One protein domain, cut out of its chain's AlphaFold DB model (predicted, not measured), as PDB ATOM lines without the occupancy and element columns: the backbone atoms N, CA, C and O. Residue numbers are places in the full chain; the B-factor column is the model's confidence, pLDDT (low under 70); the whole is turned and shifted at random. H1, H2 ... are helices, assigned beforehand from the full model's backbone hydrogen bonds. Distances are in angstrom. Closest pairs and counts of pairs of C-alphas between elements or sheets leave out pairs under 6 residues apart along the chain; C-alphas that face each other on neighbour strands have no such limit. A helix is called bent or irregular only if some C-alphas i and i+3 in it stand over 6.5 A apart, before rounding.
ATOM      1  N   GLU A   8      -9.628   6.783 -29.551       83.81
ATOM      2  CA  GLU A   8     -10.249   6.012 -28.470       83.81
ATOM      3  C   GLU A   8      -9.234   5.146 -27.709       83.81
ATOM      4  O   GLU A   8      -9.267   5.080 -26.481       83.81
ATOM      5  N   HIS A   9      -8.267   4.541 -28.407       84.94
ATOM      6  CA  HIS A   9      -7.240   3.708 -27.779       84.94
ATOM      7  C   HIS A   9      -6.328   4.529 -26.854       84.94
ATOM      8  O   HIS A   9      -5.946   4.073 -25.774       84.94
ATOM      9  N   ARG A  10      -6.012   5.774 -27.236       82.31
ATOM     10  CA  ARG A  10      -5.209   6.687 -26.406       82.31
ATOM     11  C   ARG A  10      -5.958   7.102 -25.138       82.31
ATOM     12  O   ARG A  10      -5.346   7.160 -24.075       82.31
ATOM     13  N   LEU A  11      -7.266   7.344 -25.243       88.19
ATOM     14  CA  LEU A  11      -8.119   7.651 -24.093       88.19
ATOM     15  C   LEU A  11      -8.214   6.456 -23.132       88.19
ATOM     16  O   LEU A  11      -8.037   6.630 -21.928       88.19
ATOM     17  N   LEU A  12      -8.420   5.242 -23.651       89.69
ATOM     18  CA  LEU A  12      -8.468   4.022 -22.839       89.69
ATOM     19  C   LEU A  12      -7.140   3.743 -22.121       89.69
ATOM     20  O   LEU A  12      -7.152   3.360 -20.952       89.69
ATOM     21  N   LEU A  13      -5.995   3.977 -22.774       90.38
ATOM     22  CA  LEU A  13      -4.681   3.885 -22.127       90.38
ATOM     23  C   LEU A  13      -4.515   4.914 -21.004       90.38
ATOM     24  O   LEU A  13      -4.035   4.563 -19.930       90.38
ATOM     25  N   LEU A  14      -4.935   6.162 -21.232       90.38
ATOM     26  CA  LEU A  14      -4.867   7.214 -20.217       90.38
ATOM     27  C   LEU A  14      -5.752   6.878 -19.007       90.38
ATOM     28  O   LEU A  14      -5.292   6.982 -17.875       90.38
ATOM     29  N   LEU A  15      -6.983   6.406 -19.234       92.38
ATOM     30  CA  LEU A  15      -7.890   5.969 -18.167       92.38
ATOM     31  C   LEU A  15      -7.359   4.742 -17.419       92.38
ATOM     32  O   LEU A  15      -7.456   4.691 -16.196       92.38
ATOM     33  N   ARG A  16      -6.760   3.775 -18.124       94.88
ATOM     34  CA  ARG A  16      -6.108   2.614 -17.504       94.88
ATOM     35  C   ARG A  16      -4.947   3.045 -16.613       94.88
ATOM     36  O   ARG A  16      -4.879   2.589 -15.478       94.88
ATOM     37  N   ASN A  17      -4.059   3.910 -17.104       93.69
ATOM     38  CA  ASN A  17      -2.924   4.402 -16.322       93.69
ATOM     39  C   ASN A  17      -3.405   5.218 -15.120       93.69
ATOM     40  O   ASN A  17      -2.960   4.964 -14.007       93.69
ATOM     41  N   LEU A  18      -4.402   6.089 -15.303       93.12
ATOM     42  CA  LEU A  18      -5.015   6.832 -14.203       93.12
ATOM     43  C   LEU A  18      -5.640   5.889 -13.162       93.12
ATOM     44  O   LEU A  18      -5.471   6.099 -11.964       93.12
ATOM     45  N   ALA A  19      -6.327   4.825 -13.588       95.19
ATOM     46  CA  ALA A  19      -6.890   3.826 -12.684       95.19
ATOM     47  C   ALA A  19      -5.798   3.039 -11.937       95.19
ATOM     48  O   ALA A  19      -5.931   2.823 -10.732       95.19
ATOM     49  N   LEU A  20      -4.716   2.654 -12.623       94.44
ATOM     50  CA  LEU A  20      -3.561   1.968 -12.035       94.44
ATOM     51  C   LEU A  20      -2.801   2.854 -11.039       94.44
ATOM     52  O   LEU A  20      -2.378   2.353 -10.002       94.44
ATOM     53  N   GLU A  21      -2.656   4.149 -11.318       93.38
ATOM     54  CA  GLU A  21      -1.914   5.091 -10.472       93.38
ATOM     55  C   GLU A  21      -2.749   5.645  -9.310       93.38
ATOM     56  O   GLU A  21      -2.202   5.943  -8.252       93.38
ATOM     57  N   THR A  22      -4.075   5.774  -9.465       92.69
ATOM     58  CA  THR A  22      -4.918   6.465  -8.467       92.69
ATOM     59  C   THR A  22      -5.973   5.583  -7.803       92.69
ATOM     60  O   THR A  22      -6.147   5.657  -6.586       92.69
ATOM     61  N   ILE A  23      -6.691   4.747  -8.560       93.31
ATOM     62  CA  ILE A  23      -7.842   3.984  -8.047       93.31
ATOM     63  C   ILE A  23      -7.376   2.685  -7.391       93.31
ATOM     64  O   ILE A  23      -7.751   2.397  -6.254       93.31
ATOM     65  N   ILE A  24      -6.536   1.911  -8.080       94.12
ATOM     66  CA  ILE A  24      -6.050   0.617  -7.588       94.12
ATOM     67  C   ILE A  24      -5.293   0.763  -6.261       94.12
ATOM     68  O   ILE A  24      -5.627   0.017  -5.341       94.12
ATOM     69  N   PRO A  25      -4.378   1.737  -6.072       96.25
ATOM     70  CA  PRO A  25      -3.707   1.919  -4.788       96.25
ATOM     71  C   PRO A  25      -4.683   2.247  -3.652       96.25
ATOM     72  O   PRO A  25      -4.515   1.753  -2.538       96.25
ATOM     73  N   LYS A  26      -5.752   3.013  -3.927       94.88
ATOM     74  CA  LYS A  26      -6.808   3.304  -2.940       94.88
ATOM     75  C   LYS A  26      -7.599   2.050  -2.565       94.88
ATOM     76  O   LYS A  26      -7.812   1.805  -1.380       94.88
ATOM     77  N   ILE A  27      -7.997   1.237  -3.546       93.94
ATOM     78  CA  ILE A  27      -8.698  -0.032  -3.294       93.94
ATOM     79  C   ILE A  27      -7.791  -0.992  -2.516       93.94
ATOM     80  O   ILE A  27      -8.214  -1.546  -1.503       93.94
ATOM     81  N   GLN A  28      -6.527  -1.139  -2.922       93.19
ATOM     82  CA  GLN A  28      -5.543  -1.963  -2.218       93.19
ATOM     83  C   GLN A  28      -5.332  -1.489  -0.779       93.19
ATOM     84  O   GLN A  28      -5.283  -2.320   0.124       93.19
ATOM     85  N   ALA A  29      -5.255  -0.178  -0.536       93.81
ATOM     86  CA  ALA A  29      -5.150   0.369   0.813       93.81
ATOM     87  C   ALA A  29      -6.371   0.012   1.678       93.81
ATOM     88  O   ALA A  29      -6.206  -0.376   2.835       93.81
ATOM     89  N   ILE A  30      -7.587   0.087   1.124       94.69
ATOM     90  CA  ILE A  30      -8.823  -0.292   1.830       94.69
ATOM     91  C   ILE A  30      -8.834  -1.791   2.145       94.69
ATOM     92  O   ILE A  30      -9.070  -2.162   3.295       94.69
ATOM     93  N   VAL A  31      -8.539  -2.642   1.156       92.00
ATOM     94  CA  VAL A  31      -8.508  -4.103   1.327       92.00
ATOM     95  C   VAL A  31      -7.444  -4.497   2.349       92.00
ATOM     96  O   VAL A  31      -7.769  -5.175   3.316       92.00
ATOM     97  N   ARG A  32      -6.208  -3.992   2.226       89.69
ATOM     98  CA  ARG A  32      -5.134  -4.236   3.204       89.69
ATOM     99  C   ARG A  32      -5.550  -3.808   4.608       89.69
ATOM    100  O   ARG A  32      -5.358  -4.561   5.556       89.69
ATOM    101  N   ARG A  33      -6.173  -2.633   4.756       92.62
ATOM    102  CA  ARG A  33      -6.652  -2.145   6.057       92.62
ATOM    103  C   ARG A  33      -7.732  -3.049   6.652       92.62
ATOM    104  O   ARG A  33      -7.703  -3.295   7.855       92.62
ATOM    105  N   TYR A  34      -8.684  -3.513   5.846       93.31
ATOM    106  CA  TYR A  34      -9.736  -4.434   6.284       93.31
ATOM    107  C   TYR A  34      -9.153  -5.789   6.699       93.31
ATOM    108  O   TYR A  34      -9.395  -6.247   7.814       93.31
ATOM    109  N   THR A  35      -8.305  -6.370   5.852       89.44
ATOM    110  CA  THR A  35      -7.621  -7.641   6.096       89.44
ATOM    111  C   THR A  35      -6.773  -7.598   7.370       89.44
ATOM    112  O   THR A  35      -6.922  -8.464   8.227       89.44
ATOM    113  N   VAL A  36      -5.962  -6.549   7.561       89.31
ATOM    114  CA  VAL A  36      -5.147  -6.373   8.779       89.31
ATOM    115  C   VAL A  36      -6.021  -6.209  10.026       89.31
ATOM    116  O   VAL A  36      -5.713  -6.781  11.065       89.31
ATOM    117  N   ARG A  37      -7.133  -5.467   9.955       92.06
ATOM    118  CA  ARG A  37      -8.052  -5.310  11.098       92.06
ATOM    119  C   ARG A  37      -8.706  -6.624  11.504       92.06
ATOM    120  O   ARG A  37      -8.771  -6.909  12.697       92.06
ATOM    121  N   ASN A  38      -9.169  -7.408  10.532       90.81
ATOM    122  CA  ASN A  38      -9.756  -8.716  10.804       90.81
ATOM    123  C   ASN A  38      -8.716  -9.673  11.386       90.81
ATOM    124  O   ASN A  38      -8.992 -10.316  12.392       90.81
ATOM    125  N   PHE A  39      -7.503  -9.685  10.830       89.44
ATOM    126  CA  PHE A  39      -6.394 -10.478  11.357       89.44
ATOM    127  C   PHE A  39      -6.061 -10.110  12.812       89.44
ATOM    128  O   PHE A  39      -5.994 -10.981  13.674       89.44
ATOM    129  N   VAL A  40      -5.952  -8.815  13.132       90.50
ATOM    130  CA  VAL A  40      -5.732  -8.347  14.513       90.50
ATOM    131  C   VAL A  40      -6.890  -8.738  15.438       90.50
ATOM    132  O   VAL A  40      -6.657  -9.098  16.591       90.50
ATOM    133  N   ALA A  41      -8.136  -8.689  14.962       91.94
ATOM    134  CA  ALA A  41      -9.293  -9.125  15.743       91.94
ATOM    135  C   ALA A  41      -9.267 -10.640  16.017       91.94
ATOM    136  O   ALA A  41      -9.560 -11.060  17.136       91.94
ATOM    137  N   GLU A  42      -8.878 -11.455  15.034       91.62
ATOM    138  CA  GLU A  42      -8.705 -12.903  15.194       91.62
ATOM    139  C   GLU A  42      -7.569 -13.247  16.162       91.62
ATOM    140  O   GLU A  42      -7.754 -14.119  17.015       91.62
ATOM    141  N   ILE A  43      -6.442 -12.526  16.087       91.94
ATOM    142  CA  ILE A  43      -5.336 -12.651  17.045       91.94
ATOM    143  C   ILE A  43      -5.837 -12.390  18.458       91.94
ATOM    144  O   ILE A  43      -5.690 -13.258  19.311       91.94
ATOM    145  N   ARG A  44      -6.498 -11.252  18.697       92.44
ATOM    146  CA  ARG A  44      -7.015 -10.901  20.031       92.44
ATOM    147  C   ARG A  44      -7.989 -11.948  20.565       92.44
ATOM    148  O   ARG A  44      -7.884 -12.361  21.711       92.44
ATOM    149  N   GLN A  45      -8.891 -12.456  19.722       93.56
ATOM    150  CA  GLN A  45      -9.799 -13.536  20.121       93.56
ATOM    151  C   GLN A  45      -9.064 -14.835  20.481       93.56
ATOM    152  O   GLN A  45      -9.534 -15.587  21.337       93.56
ATOM    153  N   ALA A  46      -7.959 -15.148  19.801       94.25
ATOM    154  CA  ALA A  46      -7.136 -16.299  20.142       94.25
ATOM    155  C   ALA A  46      -6.357 -16.060  21.440       94.25
ATOM    156  O   ALA A  46      -6.332 -16.958  22.278       94.25
ATOM    157  N   GLU A  47      -5.791 -14.865  21.635       93.50
ATOM    158  CA  GLU A  47      -5.115 -14.464  22.877       93.50
ATOM    159  C   GLU A  47      -6.054 -14.602  24.073       93.50
ATOM    160  O   GLU A  47      -5.699 -15.294  25.024       93.50
ATOM    161  N   ASP A  48      -7.283 -14.086  23.974       93.81
ATOM    162  CA  ASP A  48      -8.302 -14.195  25.023       93.81
ATOM    163  C   ASP A  48      -8.660 -15.655  25.341       93.81
ATOM    164  O   ASP A  48      -8.873 -16.028  26.496       93.81
ATOM    165  N   LYS A  49      -8.767 -16.511  24.316       95.69
ATOM    166  CA  LYS A  49      -9.086 -17.938  24.496       95.69
ATOM    167  C   LYS A  49      -7.932 -18.703  25.129       95.69
ATOM    168  O   LYS A  49      -8.180 -19.548  25.987       95.69
ATOM    169  N   ILE A  50      -6.701 -18.418  24.708       95.12
ATOM    170  CA  ILE A  50      -5.493 -19.008  25.285       95.12
ATOM    171  C   ILE A  50      -5.354 -18.545  26.733       95.12
ATOM    172  O   ILE A  50      -5.171 -19.378  27.610       95.12
ATOM    173  N   GLU A  51      -5.539 -17.258  27.015       93.06
ATOM    174  CA  GLU A  51      -5.467 -16.716  28.371       93.06
ATOM    175  C   GLU A  51      -6.525 -17.332  29.290       93.06
ATOM    176  O   GLU A  51      -6.208 -17.770  30.396       93.06
ATOM    177  N   LYS A  52      -7.774 -17.457  28.824       93.69
ATOM    178  CA  LYS A  52      -8.825 -18.162  29.573       93.69
ATOM    179  C   LYS A  52      -8.460 -19.622  29.836       93.69
ATOM    180  O   LYS A  52      -8.712 -20.101  30.935       93.69
ATOM    181  N   ALA A  53      -7.864 -20.317  28.869       94.19
ATOM    182  CA  ALA A  53      -7.428 -21.701  29.040       94.19
ATOM    183  C   ALA A  53      -6.219 -21.836  29.982       94.19
ATOM    184  O   ALA A  53      -6.159 -22.786  30.753       94.19
ATOM    185  N   MET A  54      -5.286 -20.883  29.975       91.44
ATOM    186  CA  MET A  54      -4.183 -20.848  30.941       91.44
ATOM    187  C   MET A  54      -4.713 -20.618  32.361       91.44
ATOM    188  O   MET A  54      -4.304 -21.304  33.292       91.44
ATOM    189  N   LYS A  55      -5.706 -19.733  32.528       88.75
ATOM    190  CA  LYS A  55      -6.350 -19.480  33.828       88.75
ATOM    191  C   LYS A  55      -7.064 -20.702  34.414       88.75
ATOM    192  O   LYS A  55      -7.198 -20.770  35.630       88.75
ATOM    193  N   THR A  56      -7.519 -21.662  33.599       90.19
ATOM    194  CA  THR A  56      -8.129 -22.895  34.133       90.19
ATOM    195  C   THR A  56      -7.107 -23.902  34.654       90.19
ATOM    196  O   THR A  56      -7.504 -24.821  35.363       90.19
ATOM    197  N   GLY A  57      -5.821 -23.773  34.299       86.62
ATOM    198  CA  GLY A  57      -4.769 -24.702  34.729       86.62
ATOM    199  C   GLY A  57      -4.924 -26.135  34.206       86.62
ATOM    200  O   GLY A  57      -4.281 -27.042  34.718       86.62
ATOM    201  N   ASN A  58      -5.784 -26.368  33.208       91.81
ATOM    202  CA  ASN A  58      -6.078 -27.704  32.688       91.81
ATOM    203  C   ASN A  58      -5.382 -27.934  31.337       91.81
ATOM    204  O   ASN A  58      -5.682 -27.242  30.355       91.81
ATOM    205  N   SER A  59      -4.523 -28.956  31.268       94.12
ATOM    206  CA  SER A  59      -3.743 -29.340  30.079       94.12
ATOM    207  C   SER A  59      -4.611 -29.473  28.816       94.12
ATOM    208  O   SER A  59      -4.319 -28.875  27.777       94.12
ATOM    209  N   LYS A  60      -5.761 -30.152  28.920       95.56
ATOM    210  CA  LYS A  60      -6.698 -30.391  27.809       95.56
ATOM    211  C   LYS A  60      -7.344 -29.102  27.306       95.56
ATOM    212  O   LYS A  60      -7.656 -28.988  26.121       95.56
ATOM    213  N   SER A  61      -7.576 -28.130  28.190       95.31
ATOM    214  CA  SER A  61      -8.148 -26.833  27.801       95.31
ATOM    215  C   SER A  61      -7.137 -26.002  27.013       95.31
ATOM    216  O   SER A  61      -7.492 -25.432  25.979       95.31
ATOM    217  N   ILE A  62      -5.876 -25.991  27.457       95.19
ATOM    218  CA  ILE A  62      -4.773 -25.285  26.791       95.19
ATOM    219  C   ILE A  62      -4.482 -25.910  25.424       95.19
ATOM    220  O   ILE A  62      -4.404 -25.196  24.426       95.19
ATOM    221  N   GLU A  63      -4.419 -27.240  25.337       96.88
ATOM    222  CA  GLU A  63      -4.186 -27.955  24.078       96.88
ATOM    223  C   GLU A  63      -5.291 -27.683  23.044       96.88
ATOM    224  O   GLU A  63      -5.007 -27.397  21.877       96.88
ATOM    225  N   ARG A  64      -6.566 -27.670  23.467       96.50
ATOM    226  CA  ARG A  64      -7.689 -27.275  22.598       96.50
ATOM    227  C   ARG A  64      -7.583 -25.818  22.149       96.50
ATOM    228  O   ARG A  64      -7.857 -25.529  20.985       96.50
ATOM    229  N   ALA A  65      -7.208 -24.903  23.043       96.00
ATOM    230  CA  ALA A  65      -7.041 -23.490  22.706       96.00
ATOM    231  C   ALA A  65      -5.905 -23.283  21.691       96.00
ATOM    232  O   ALA A  65      -6.110 -22.595  20.691       96.00
ATOM    233  N   LEU A  66      -4.765 -23.951  21.882       96.12
ATOM    234  CA  LEU A  66      -3.628 -23.929  20.960       96.12
ATOM    235  C   LEU A  66      -3.977 -24.527  19.592       96.12
ATOM    236  O   LEU A  66      -3.633 -23.942  18.568       96.12
ATOM    237  N   LYS A  67      -4.716 -25.643  19.552       95.44
ATOM    238  CA  LYS A  67      -5.183 -26.255  18.295       95.44
ATOM    239  C   LYS A  67      -6.165 -25.353  17.541       95.44
ATOM    240  O   LYS A  67      -6.112 -25.250  16.317       95.44
ATOM    241  N   ASN A  68      -7.059 -24.682  18.265       93.31
ATOM    242  CA  ASN A  68      -7.994 -23.724  17.676       93.31
ATOM    243  C   ASN A  68      -7.281 -22.472  17.151       93.31
ATOM    244  O   ASN A  68      -7.681 -21.936  16.120       93.31
ATOM    245  N   ALA A  69      -6.240 -22.017  17.852       92.56
ATOM    246  CA  ALA A  69      -5.389 -20.919  17.419       92.56
ATOM    247  C   ALA A  69      -4.639 -21.291  16.132       92.56
ATOM    248  O   ALA A  69      -4.803 -20.614  15.121       92.56
ATOM    249  N   SER A  70      -3.904 -22.409  16.119       89.31
ATOM    250  CA  SER A  70      -3.124 -22.828  14.946       89.31
ATOM    251  C   SER A  70      -3.997 -23.017  13.705       89.31
ATOM    252  O   SER A  70      -3.663 -22.506  12.640       89.31
ATOM    253  N   THR A  71      -5.161 -23.657  13.846       87.94
ATOM    254  CA  THR A  71      -6.081 -23.897  12.720       87.94
ATOM    255  C   THR A  71      -6.567 -22.597  12.066       87.94
ATOM    256  O   THR A  71      -6.777 -22.573  10.858       87.94
ATOM    257  N   ARG A  72      -6.735 -21.512  12.836       83.00
ATOM    258  CA  ARG A  72      -7.216 -20.219  12.320       83.00
ATOM    259  C   ARG A  72      -6.123 -19.391  11.645       83.00
ATOM    260  O   ARG A  72      -6.410 -18.705  10.673       83.00
ATOM    261  N   PHE A  73      -4.881 -19.451  12.125       79.50
ATOM    262  CA  PHE A  73      -3.810 -18.589  11.604       79.50
ATOM    263  C   PHE A  73      -3.241 -19.057  10.262       79.50
ATOM    264  O   PHE A  73      -2.903 -18.218   9.430       79.50
ATOM    265  N   TYR A  74      -3.204 -20.366   9.997       72.94
ATOM    266  CA  TYR A  74      -2.667 -20.883   8.730       72.94
ATOM    267  C   TYR A  74      -3.574 -20.637   7.514       72.94
ATOM    268  O   TYR A  74      -3.105 -20.729   6.382       72.94
ATOM    269  N   THR A  75      -4.857 -20.314   7.711       70.56
ATOM    270  CA  THR A  75      -5.813 -20.151   6.602       70.56
ATOM    271  C   THR A  75      -5.942 -18.724   6.083       70.56
ATOM    272  O   THR A  75      -6.341 -18.541   4.936       70.56
ATOM    273  N   SER A  76      -5.650 -17.716   6.907       67.69
ATOM    274  CA  SER A  76      -6.073 -16.346   6.608       67.69
ATOM    275  C   SER A  76      -5.074 -15.606   5.716       67.69
ATOM    276  O   SER A  76      -5.498 -14.977   4.747       67.69
ATOM    277  N   ILE A  77      -3.766 -15.651   6.017       75.81
ATOM    278  CA  ILE A  77      -2.727 -14.943   5.246       75.81
ATOM    279  C   ILE A  77      -1.336 -15.568   5.511       75.81
ATOM    280  O   ILE A  77      -0.769 -15.332   6.576       75.81
ATOM    281  N   PRO A  78      -0.737 -16.316   4.564       72.81
ATOM    282  CA  PRO A  78       0.565 -16.974   4.762       72.81
ATOM    283  C   PRO A  78       1.745 -16.011   4.969       72.81
ATOM    284  O   PRO A  78       2.797 -16.415   5.450       72.81
ATOM    285  N   GLU A  79       1.589 -14.747   4.570       81.06
ATOM    286  CA  GLU A  79       2.663 -13.746   4.537       81.06
ATOM    287  C   GLU A  79       2.951 -13.106   5.909       81.06
ATOM    288  O   GLU A  79       3.989 -12.466   6.072       81.06
ATOM    289  N   TYR A  80       2.063 -13.264   6.898       80.12
ATOM    290  CA  TYR A  80       2.258 -12.706   8.239       80.12
ATOM    291  C   TYR A  80       2.701 -13.792   9.223       80.12
ATOM    292  O   TYR A  80       1.874 -14.527   9.759       80.12
ATOM    293  N   ASP A  81       3.998 -13.838   9.530       81.75
ATOM    294  CA  ASP A  81       4.566 -14.685  10.592       81.75
ATOM    295  C   ASP A  81       4.356 -14.055  11.981       81.75
ATOM    296  O   ASP A  81       5.290 -13.767  12.728       81.75
ATOM    297  N   TYR A  82       3.101 -13.728  12.300       85.88
ATOM    298  CA  TYR A  82       2.739 -13.180  13.602       85.88
ATOM    299  C   TYR A  82       2.045 -14.244  14.446       85.88
ATOM    300  O   TYR A  82       0.925 -14.658  14.147       85.88
ATOM    301  N   GLN A  83       2.693 -14.649  15.537       86.69
ATOM    302  CA  GLN A  83       2.100 -15.532  16.538       86.69
ATOM    303  C   GLN A  83       1.506 -14.708  17.693       86.69
ATOM    304  O   GLN A  83       2.121 -13.729  18.122       86.69
ATOM    305  N   PRO A  84       0.326 -15.086  18.224       91.00
ATOM    306  CA  PRO A  84      -0.208 -14.471  19.434       91.00
ATOM    307  C   PRO A  84       0.791 -14.566  20.590       91.00
ATOM    308  O   PRO A  84       1.416 -15.612  20.786       91.00
ATOM    309  N   ARG A  85       0.903 -13.503  21.395       88.12
ATOM    310  CA  ARG A  85       1.963 -13.377  22.418       88.12
ATOM    311  C   ARG A  85       1.942 -14.505  23.449       88.12
ATOM    312  O   ARG A  85       2.978 -14.916  23.956       88.12
ATOM    313  N   ASN A  86       0.753 -15.037  23.718       90.81
ATOM    314  CA  ASN A  86       0.530 -16.062  24.733       90.81
ATOM    315  C   ASN A  86       0.790 -17.494  24.226       90.81
ATOM    316  O   ASN A  86       0.682 -18.431  25.011       90.81
ATOM    317  N   VAL A  87       1.106 -17.705  22.939       93.00
ATOM    318  CA  VAL A  87       1.269 -19.059  22.371       93.00
ATOM    319  C   VAL A  87       2.501 -19.772  22.916       93.00
ATOM    320  O   VAL A  87       2.398 -20.933  23.305       93.00
ATOM    321  N   GLU A  88       3.657 -19.107  22.948       90.06
ATOM    322  CA  GLU A  88       4.887 -19.711  23.482       90.06
ATOM    323  C   GLU A  88       4.728 -20.054  24.963       90.06
ATOM    324  O   GLU A  88       5.046 -21.165  25.384       90.06
ATOM    325  N   LEU A  89       4.123 -19.143  25.723       88.38
ATOM    326  CA  LEU A  89       3.842 -19.341  27.143       88.38
ATOM    327  C   LEU A  89       2.892 -20.510  27.384       88.38
ATOM    328  O   LEU A  89       3.170 -21.375  28.210       88.38
ATOM    329  N   ALA A  90       1.811 -20.593  26.611       92.69
ATOM    330  CA  ALA A  90       0.873 -21.702  26.699       92.69
ATOM    331  C   ALA A  90       1.516 -23.051  26.333       92.69
ATOM    332  O   ALA A  90       1.136 -24.069  26.903       92.69
ATOM    333  N   LYS A  91       2.493 -23.082  25.413       93.62
ATOM    334  CA  LYS A  91       3.248 -24.306  25.086       93.62
ATOM    335  C   LYS A  91       4.141 -24.751  26.242       93.62
ATOM    336  O   LYS A  91       4.142 -25.938  26.555       93.62
ATOM    337  N   ILE A  92       4.857 -23.819  26.874       88.69
ATOM    338  CA  ILE A  92       5.700 -24.101  28.048       88.69
ATOM    339  C   ILE A  92       4.829 -24.635  29.191       88.69
ATOM    340  O   ILE A  92       5.064 -25.735  29.681       88.69
ATOM    341  N   MET A  93       3.748 -23.920  29.520       88.50
ATOM    342  CA  MET A  93       2.803 -24.320  30.566       88.50
ATOM    343  C   MET A  93       2.155 -25.684  30.281       88.50
ATOM    344  O   MET A  93       1.954 -26.478  31.196       88.50
ATOM    345  N   LEU A  94       1.839 -25.987  29.017       93.38
ATOM    346  CA  LEU A  94       1.322 -27.301  28.630       93.38
ATOM    347  C   LEU A  94       2.359 -28.416  28.828       93.38
ATOM    348  O   LEU A  94       1.977 -29.516  29.223       93.38
ATOM    349  N   GLY A  95       3.636 -28.149  28.540       90.62
ATOM    350  CA  GLY A  95       4.734 -29.086  28.786       90.62
ATOM    351  C   GLY A  95       4.846 -29.437  30.266       90.62
ATOM    352  O   GLY A  95       4.754 -30.609  30.619       90.62
ATOM    353  N   GLU A  96       4.908 -28.419  31.125       86.81
ATOM    354  CA  GLU A  96       4.985 -28.611  32.577       86.81
ATOM    355  C   GLU A  96       3.768 -29.361  33.133       86.81
ATOM    356  O   GLU A  96       3.916 -30.281  33.931       86.81
ATOM    357  N   LEU A  97       2.549 -29.013  32.703       88.38
ATOM    358  CA  LEU A  97       1.339 -29.700  33.170       88.38
ATOM    359  C   LEU A  97       1.329 -31.186  32.789       88.38
ATOM    360  O   LEU A  97       0.874 -32.006  33.580       88.38
ATOM    361  N   LYS A  98       1.843 -31.549  31.606       92.44
ATOM    362  CA  LYS A  98       1.956 -32.957  31.189       92.44
ATOM    363  C   LYS A  98       3.007 -33.718  32.003       92.44
ATOM    364  O   LYS A  98       2.814 -34.899  32.278       92.44
ATOM    365  N   GLU A  99       4.097 -33.063  32.396       88.25
ATOM    366  CA  GLU A  99       5.096 -33.652  33.297       88.25
ATOM    367  C   GLU A  99       4.517 -33.892  34.694       88.25
ATOM    368  O   GLU A  99       4.701 -34.972  35.252       88.25
ATOM    369  N   TRP A 100       3.731 -32.948  35.218       86.00
ATOM    370  CA  TRP A 100       3.006 -33.137  36.476       86.00
ATOM    371  C   TRP A 100       1.998 -34.287  36.412       86.00
ATOM    372  O   TRP A 100       2.000 -35.128  37.303       86.00
ATOM    373  N   GLU A 101       1.186 -34.377  35.353       89.06
ATOM    374  CA  GLU A 101       0.247 -35.498  35.159       89.06
ATOM    375  C   GLU A 101       0.975 -36.854  35.116       89.06
ATOM    376  O   GLU A 101       0.481 -37.850  35.645       89.06
ATOM    377  N   ARG A 102       2.171 -36.903  34.513       91.81
ATOM    378  CA  ARG A 102       3.014 -38.106  34.515       91.81
ATOM    379  C   ARG A 102       3.508 -38.450  35.925       91.81
ATOM    380  O   ARG A 102       3.450 -39.617  36.299       91.81
ATOM    381  N   LEU A 103       3.991 -37.468  36.685       83.31
ATOM    382  CA  LEU A 103       4.492 -37.685  38.047       83.31
ATOM    383  C   LEU A 103       3.382 -38.106  39.009       83.31
ATOM    384  O   LEU A 103       3.591 -39.017  39.803       83.31
ATOM    385  N   GLU A 104       2.192 -37.508  38.906       84.81
ATOM    386  CA  GLU A 104       1.015 -37.935  39.673       84.81
ATOM    387  C   GLU A 104       0.701 -39.413  39.409       84.81
ATOM    388  O   GLU A 104       0.522 -40.186  40.350       84.81
ATOM    389  N   PHE A 105       0.732 -39.838  38.142       87.62
ATOM    390  CA  PHE A 105       0.525 -41.236  37.772       87.62
ATOM    391  C   PHE A 105       1.622 -42.174  38.308       87.62
ATOM    392  O   PHE A 105       1.327 -43.287  38.752       87.62
ATOM    393  N   GLU A 106       2.892 -41.756  38.279       83.31
ATOM    394  CA  GLU A 106       4.001 -42.545  38.835       83.31
ATOM    395  C   GLU A 106       3.895 -42.687  40.363       83.31
ATOM    396  O   GLU A 106       4.102 -43.784  40.885       83.31
ATOM    397  N   VAL A 107       3.500 -41.627  41.074       78.94
ATOM    398  CA  VAL A 107       3.268 -41.669  42.526       78.94
ATOM    399  C   VAL A 107       2.079 -42.549  42.876       78.94
ATOM    400  O   VAL A 107       2.195 -43.368  43.780       78.94
ATOM    401  N   GLU A 108       0.961 -42.450  42.154       83.56
ATOM    402  CA  GLU A 108      -0.188 -43.339  42.370       83.56
ATOM    403  C   GLU A 108       0.195 -44.809  42.164       83.56
ATOM    404  O   GLU A 108      -0.188 -45.675  42.954       83.56
ATOM    405  N   LYS A 109       1.020 -45.096  41.149       83.12
ATOM    406  CA  LYS A 109       1.544 -46.442  40.905       83.12
ATOM    407  C   LYS A 109       2.414 -46.945  42.062       83.12
ATOM    408  O   LYS A 109       2.321 -48.125  42.393       83.12
ATOM    409  N   ILE A 110       3.231 -46.085  42.673       74.62
ATOM    410  CA  ILE A 110       4.032 -46.440  43.857       74.62
ATOM    411  C   ILE A 110       3.154 -46.584  45.096       74.62
ATOM    412  O   ILE A 110       3.320 -47.548  45.832       74.62
ATOM    413  N   GLY A 111       2.182 -45.694  45.302       71.31
ATOM    414  CA  GLY A 111       1.243 -45.759  46.424       71.31
ATOM    415  C   GLY A 111       0.414 -47.045  46.430       71.31
ATOM    416  O   GLY A 111       0.103 -47.571  47.495       71.31
ATOM    417  N   MET A 112       0.117 -47.607  45.252       70.62
ATOM    418  CA  MET A 112      -0.513 -48.928  45.122       70.62
ATOM    419  C   MET A 112       0.409 -50.094  45.511       70.62
ATOM    420  O   MET A 112      -0.073 -51.169  45.873       70.62
ATOM    421  N   ILE A 113       1.728 -49.903  45.461       62.25
ATOM    422  CA  ILE A 113       2.716 -50.865  45.945       62.25
ATOM    423  C   ILE A 113       2.926 -50.560  47.435       62.25
ATOM    424  O   ILE A 113       3.902 -49.934  47.831       62.25
ATOM    425  N   HIS A 114       1.990 -50.995  48.285       51.62
ATOM    426  CA  HIS A 114       2.020 -50.824  49.751       51.62
ATOM    427  C   HIS A 114       3.181 -51.549  50.474       51.62
ATOM    428  O   HIS A 114       3.100 -51.854  51.662       51.62
ATOM    429  N   THR A 115       4.280 -51.842  49.786       54.41
ATOM    430  CA  THR A 115       5.443 -52.527  50.341       54.41
ATOM    431  C   THR A 115       6.685 -51.685  50.111       54.41
ATOM    432  O   THR A 115       7.023 -51.344  48.982       54.41
ATOM    433  N   SER A 116       7.349 -51.386  51.221       55.19
ATOM    434  CA  SER A 116       8.527 -50.548  51.474       55.19
ATOM    435  C   SER A 116       9.803 -50.843  50.660       55.19
ATOM    436  O   SER A 116      10.897 -50.559  51.136       55.19
ATOM    437  N   SER A 117       9.721 -51.456  49.477       58.03
ATOM    438  CA  SER A 117      10.889 -52.014  48.786       58.03
ATOM    439  C   SER A 117      11.492 -51.142  47.681       58.03
ATOM    440  O   SER A 117      12.592 -51.460  47.246       58.03
ATOM    441  N   ASP A 118      10.832 -50.076  47.211       73.19
ATOM    442  CA  ASP A 118      11.356 -49.236  46.111       73.19
ATOM    443  C   ASP A 118      11.729 -47.814  46.562       73.19
ATOM    444  O   ASP A 118      11.189 -46.806  46.098       73.19
ATOM    445  N   PHE A 119      12.664 -47.738  47.514       69.88
ATOM    446  CA  PHE A 119      13.193 -46.469  48.017       69.88
ATOM    447  C   PHE A 119      13.879 -45.643  46.914       69.88
ATOM    448  O   PHE A 119      13.695 -44.426  46.834       69.88
ATOM    449  N   GLU A 120      14.624 -46.293  46.013       76.81
ATOM    450  CA  GLU A 120      15.259 -45.612  44.878       76.81
ATOM    451  C   GLU A 120      14.224 -44.982  43.938       76.81
ATOM    452  O   GLU A 120      14.415 -43.851  43.476       76.81
ATOM    453  N   GLY A 121      13.101 -45.669  43.699       79.31
ATOM    454  CA  GLY A 121      11.973 -45.139  42.943       79.31
ATOM    455  C   GLY A 121      11.392 -43.866  43.558       79.31
ATOM    456  O   GLY A 121      11.236 -42.868  42.847       79.31
ATOM    457  N   MET A 122      11.145 -43.862  44.873       77.12
ATOM    458  CA  MET A 122      10.637 -42.680  45.586       77.12
ATOM    459  C   MET A 122      11.637 -41.519  45.573       77.12
ATOM    460  O   MET A 122      11.257 -40.386  45.279       77.12
ATOM    461  N   LYS A 123      12.926 -41.793  45.812       79.19
ATOM    462  CA  LYS A 123      13.988 -40.776  45.798       79.19
ATOM    463  C   LYS A 123      14.130 -40.117  44.425       79.19
ATOM    464  O   LYS A 123      14.286 -38.898  44.336       79.19
ATOM    465  N   ARG A 124      14.047 -40.900  43.341       85.56
ATOM    466  CA  ARG A 124      14.052 -40.378  41.965       85.56
ATOM    467  C   ARG A 124      12.880 -39.422  41.733       85.56
ATOM    468  O   ARG A 124      13.106 -38.300  41.290       85.56
ATOM    469  N   ILE A 125      11.665 -39.831  42.093       81.69
ATOM    470  CA  ILE A 125      10.458 -39.009  41.912       81.69
ATOM    471  C   ILE A 125      10.516 -37.742  42.766       81.69
ATOM    472  O   ILE A 125      10.211 -36.661  42.271       81.69
ATOM    473  N   TYR A 126      10.976 -37.836  44.016       81.12
ATOM    474  CA  TYR A 126      11.155 -36.669  44.877       81.12
ATOM    475  C   TYR A 126      12.103 -35.631  44.257       81.12
ATOM    476  O   TYR A 126      11.817 -34.429  44.257       81.12
ATOM    477  N   ASN A 127      13.223 -36.087  43.690       81.38
ATOM    478  CA  ASN A 127      14.180 -35.212  43.019       81.38
ATOM    479  C   ASN A 127      13.579 -34.563  41.764       81.38
ATOM    480  O   ASN A 127      13.770 -33.362  41.556       81.38
ATOM    481  N   GLU A 128      12.820 -35.318  40.965       85.56
ATOM    482  CA  GLU A 128      12.107 -34.795  39.793       85.56
ATOM    483  C   GLU A 128      11.071 -33.732  40.196       85.56
ATOM    484  O   GLU A 128      11.139 -32.604  39.702       85.56
ATOM    485  N   VAL A 129      10.207 -34.014  41.180       81.44
ATOM    486  CA  VAL A 129       9.226 -33.060  41.738       81.44
ATOM    487  C   VAL A 129       9.920 -31.795  42.254       81.44
ATOM    488  O   VAL A 129       9.516 -30.672  41.942       81.44
ATOM    489  N   THR A 130      11.015 -31.953  43.000       80.88
ATOM    490  CA  THR A 130      11.784 -30.824  43.541       80.88
ATOM    491  C   THR A 130      12.417 -29.985  42.431       80.88
ATOM    492  O   THR A 130      12.462 -28.754  42.534       80.88
ATOM    493  N   SER A 131      12.891 -30.617  41.353       83.00
ATOM    494  CA  SER A 131      13.444 -29.913  40.193       83.00
ATOM    495  C   SER A 131      12.381 -29.088  39.458       83.00
ATOM    496  O   SER A 131      12.628 -27.918  39.163       83.00
ATOM    497  N   LEU A 132      11.168 -29.624  39.277       80.62
ATOM    498  CA  LEU A 132      10.052 -28.902  38.662       80.62
ATOM    499  C   LEU A 132       9.617 -27.697  39.498       80.62
ATOM    500  O   LEU A 132       9.428 -26.605  38.962       80.62
ATOM    501  N   MET A 133       9.543 -27.848  40.823       80.19
ATOM    502  CA  MET A 133       9.246 -26.727  41.720       80.19
ATOM    503  C   MET A 133      10.320 -25.632  41.659       80.19
ATOM    504  O   MET A 133       9.995 -24.441  41.681       80.19
ATOM    505  N   LYS A 134      11.604 -26.010  41.580       81.38
ATOM    506  CA  LYS A 134      12.705 -25.046  41.415       81.38
ATOM    507  C   LYS A 134      12.593 -24.305  40.083       81.38
ATOM    508  O   LYS A 134      12.722 -23.083  40.085       81.38
ATOM    509  N   ASN A 135      12.294 -25.014  38.994       77.75
ATOM    510  CA  ASN A 135      12.106 -24.430  37.665       77.75
ATOM    511  C   ASN A 135      10.904 -23.472  37.612       77.75
ATOM    512  O   ASN A 135      10.980 -22.422  36.975       77.75
ATOM    513  N   GLN A 136       9.819 -23.767  38.335       74.81
ATOM    514  CA  GLN A 136       8.689 -22.842  38.460       74.81
ATOM    515  C   GLN A 136       9.050 -21.590  39.257       74.81
ATOM    516  O   GLN A 136       8.664 -20.485  38.878       74.81
ATOM    517  N   LYS A 137       9.822 -21.737  40.341       76.19
ATOM    518  CA  LYS A 137      10.272 -20.591  41.139       76.19
ATOM    519  C   LYS A 137      11.179 -19.670  40.323       76.19
ATOM    520  O   LYS A 137      10.922 -18.472  40.262       76.19
ATOM    521  N   THR A 138      12.172 -20.223  39.624       74.44
ATOM    522  CA  THR A 138      13.050 -19.436  38.744       74.44
ATOM    523  C   THR A 138      12.286 -18.804  37.581       74.44
ATOM    524  O   THR A 138      12.573 -17.667  37.218       74.44
ATOM    525  N   SER A 139      11.273 -19.476  37.028       68.25
ATOM    526  CA  SER A 139      10.423 -18.908  35.971       68.25
ATOM    527  C   SER A 139       9.501 -17.793  36.478       68.25
ATOM    528  O   SER A 139       9.270 -16.820  35.763       68.25
ATOM    529  N   SER A 140       9.021 -17.887  37.721       68.25
ATOM    530  CA  SER A 140       8.281 -16.815  38.396       68.25
ATOM    531  C   SER A 140       9.168 -15.598  38.675       68.25
ATOM    532  O   SER A 140       8.729 -14.461  38.502       68.25
ATOM    533  N   ASP A 141      10.414 -15.822  39.087       68.75
ATOM    534  CA  ASP A 141      11.366 -14.746  39.378       68.75
ATOM    535  C   ASP A 141      11.851 -14.055  38.089       68.75
ATOM    536  O   ASP A 141      12.029 -12.839  38.064       68.75
ATOM    537  N   ASN A 142      11.955 -14.806  36.988       65.31
ATOM    538  CA  ASN A 142      12.306 -14.300  35.655       65.31
ATOM    539  C   ASN A 142      11.102 -13.791  34.844       65.31
ATOM    540  O   ASN A 142      11.229 -13.529  33.641       65.31
ATOM    541  N   ALA A 143       9.930 -13.661  35.469       63.88
ATOM    542  CA  ALA A 143       8.721 -13.176  34.823       63.88
ATOM    543  C   ALA A 143       8.970 -11.813  34.158       63.88
ATOM    544  O   ALA A 143       9.164 -10.797  34.829       63.88
ATOM    545  N   LYS A 144       8.934 -11.783  32.818       59.66
ATOM    546  CA  LYS A 144       9.012 -10.532  32.057       59.66
ATOM    547  C   LYS A 144       7.847  -9.630  32.458       59.66
ATOM    548  O   LYS A 144       6.680 -10.021  32.413       59.66
ATOM    549  N   VAL A 145       8.188  -8.411  32.834       65.50
ATOM    550  CA  VAL A 145       7.238  -7.330  33.052       65.50
ATOM    551  C   VAL A 145       6.842  -6.785  31.672       65.50
ATOM    552  O   VAL A 145       7.713  -6.668  30.805       65.50
ATOM    553  N   ASP A 146       5.556  -6.517  31.402       66.38
ATOM    554  CA  ASP A 146       5.218  -5.794  30.164       66.38
ATOM    555  C   ASP A 146       5.788  -4.373  30.171       66.38
ATOM    556  O   ASP A 146       6.286  -3.855  31.169       66.38
ATOM    557  N   TYR A 147       5.638  -3.714  29.023       60.31
ATOM    558  CA  TYR A 147       5.874  -2.286  28.850       60.31
ATOM    559  C   TYR A 147       5.161  -1.403  29.898       60.31
ATOM    560  O   TYR A 147       5.555  -0.258  30.082       60.31
ATOM    561  N   TYR A 148       4.131  -1.913  30.585       66.38
ATOM    562  CA  TYR A 148       3.339  -1.183  31.574       66.38
ATOM    563  C   TYR A 148       3.690  -1.518  33.029       66.38
ATOM    564  O   TYR A 148       3.005  -1.043  33.931       66.38
ATOM    565  N   GLY A 149       4.730  -2.310  33.295       66.62
ATOM    566  CA  GLY A 149       5.073  -2.658  34.673       66.62
ATOM    567  C   GLY A 149       4.248  -3.818  35.253       66.62
ATOM    568  O   GLY A 149       4.485  -4.224  36.391       66.62
ATOM    569  N   ASN A 150       3.309  -4.397  34.496       68.56
ATOM    570  CA  ASN A 150       2.523  -5.531  34.963       68.56
ATOM    571  C   ASN A 150       3.331  -6.815  34.806       68.56
ATOM    572  O   ASN A 150       3.816  -7.154  33.720       68.56
ATOM    573  N   LYS A 151       3.440  -7.582  35.894       60.50
ATOM    574  CA  LYS A 151       3.902  -8.967  35.813       60.50
ATOM    575  C   LYS A 151       2.898  -9.736  34.958       60.50
ATOM    576  O   LYS A 151       1.797 -10.029  35.412       60.50
ATOM    577  N   LEU A 152       3.287 -10.082  33.732       57.44
ATOM    578  CA  LEU A 152       2.448 -10.868  32.821       57.44
ATOM    579  C   LEU A 152       2.209 -12.305  33.299       57.44
ATOM    580  O   LEU A 152       1.441 -13.041  32.686       57.44
ATOM    581  N   TYR A 153       2.875 -12.711  34.378       57.66
ATOM    582  CA  TYR A 153       2.950 -14.093  34.807       57.66
ATOM    583  C   TYR A 153       2.249 -14.262  36.144       57.66
ATOM    584  O   TYR A 153       2.777 -13.925  37.201       57.66
ATOM    585  N   ILE A 154       1.066 -14.861  36.085       57.19
ATOM    586  CA  ILE A 154       0.583 -15.690  37.178       57.19
ATOM    587  C   ILE A 154       0.861 -17.107  36.698       57.19
ATOM    588  O   ILE A 154       0.057 -17.674  35.958       57.19
ATOM    589  N   PHE A 155       2.025 -17.662  37.055       58.72
ATOM    590  CA  PHE A 155       2.173 -19.114  36.990       58.72
ATOM    591  C   PHE A 155       0.976 -19.713  37.738       58.72
ATOM    592  O   PHE A 155       0.633 -19.189  38.810       58.72
ATOM    593  N   PRO A 156       0.294 -20.735  37.188       61.41
ATOM    594  CA  PRO A 156      -0.750 -21.416  37.934       61.41
ATOM    595  C   PRO A 156      -0.149 -21.800  39.283       61.41
ATOM    596  O   PRO A 156       0.881 -22.474  39.343       61.41
ATOM    597  N   ARG A 157      -0.746 -21.299  40.371       67.31
ATOM    598  CA  ARG A 157      -0.383 -21.775  41.705       67.31
ATOM    599  C   ARG A 157      -0.509 -23.289  41.650       67.31
ATOM    600  O   ARG A 157      -1.532 -23.775  41.160       67.31
ATOM    601  N   LEU A 158       0.527 -23.987  42.113       72.25
ATOM    602  CA  LEU A 158       0.499 -25.438  42.260       72.25
ATOM    603  C   LEU A 158      -0.859 -25.845  42.827       72.25
ATOM    604  O   LEU A 158      -1.351 -25.229  43.784       72.25
ATOM    605  N   THR A 159      -1.491 -26.826  42.194       78.19
ATOM    606  CA  THR A 159      -2.790 -27.303  42.655       78.19
ATOM    607  C   THR A 159      -2.634 -27.850  44.074       78.19
ATOM    608  O   THR A 159      -1.554 -28.293  44.474       78.19
TER     609      THR A 159
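AT A GLANCE: This is residues 8 to 159 of the 641 residues of the protein "Hypothetical protein" of Aplanochytrium stocchinoi (UniProt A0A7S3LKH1). One very long helix, H1, sticks out as a free arm over residues 8 to 34, and its far part joins H2 and the first part of H3 in a three-helix up-and-down bundle. H3 runs on beyond that bundle and folds back through a short link into H4, forming a helical hairpin at the end away from the arm; residues 142 to 159 then make a tail with no named element. The printed part has 152 residues with four named helices, in the order H1, H2, H3, H4, and no named strand: the class is all helix. The whole is extended, with a radius of gyration of the C-alphas of 25.9 A, and spans 100 by 33 by 21 A, a rod outline whose length owes much to the arm.

IN THESE COORDINATES: H1, residues 8 to 55, was assigned as one helix by its hydrogen bonds but is bent, with C-alphas 21 and 24 standing 6.7 A apart. Its arm H1a, residues 8 to 21, is 19.9 A long and begins at C-alpha 8 (-10.249, 6.012, -28.470); its arm H1b, residues 24 to 55, is 46.0 A long and ends at C-alpha 55 (-6.350, -19.480, 33.828). H2 is residues 59 to 76, 26.9 A, and is neither bent nor irregular, but only just: C-alphas 71 and 74 are 6.1 A apart. H3 is residues 86 to 111, 36.8 A. H4 is residues 119 to 141, 32.9 A, ending at C-alpha 141 (11.366, -14.746, 39.378).

HOW THE PARTS SIT: H1b, H2 and H3 form the bundle, up and down, each running against the one before. H1b, with residues 39 to 54 alone, touches H2 as a hairpin, at a shallow tilt of 6 degrees, opposite ways; the closest C-alphas are those of Ala 53 and Ile 62, 5.0 A. H3 is the hub, touching three helices. Its residues 86 to 93 alone touch H1b, the same way at 23 degrees, a shallow tilt, closest at the C-alphas of Glu 47 and Asn 86, 6.2 A. H2 and H3, a hairpin, touch at a shallow tilt of 29 degrees, opposite ways, closest at the C-alphas of Ser 59 and Leu 94, 5.6 A. H3 and H4, also a hairpin, touch at a shallow tilt of 22 degrees, opposite ways, closest at the C-alphas of Leu 103 and Ile 125, 7.2 A. H1a touches no helix, and H4 is apart from H1b and H2. Every O i to N i+4 pair is within hydrogen-bond range in H1a, H1b, H3 and H4; in H2 it is 12 of 14.

THE WHOLE: The C-alphas farthest apart are those of Glu 8 and Ser 116, 99.7 A. Without residues 8 to 34 and 112 to 117, which stand free, the body spans 61 by 32 by 23 A. The printed part has no cut. The link from H1 to H2 is tight, and those from H2 to H3 and from H3 to H4 are short. The mean pLDDT of the printed part is 83.3; 26 residues are under 70, namely 76, 113 to 117, 119 and 139 to 157.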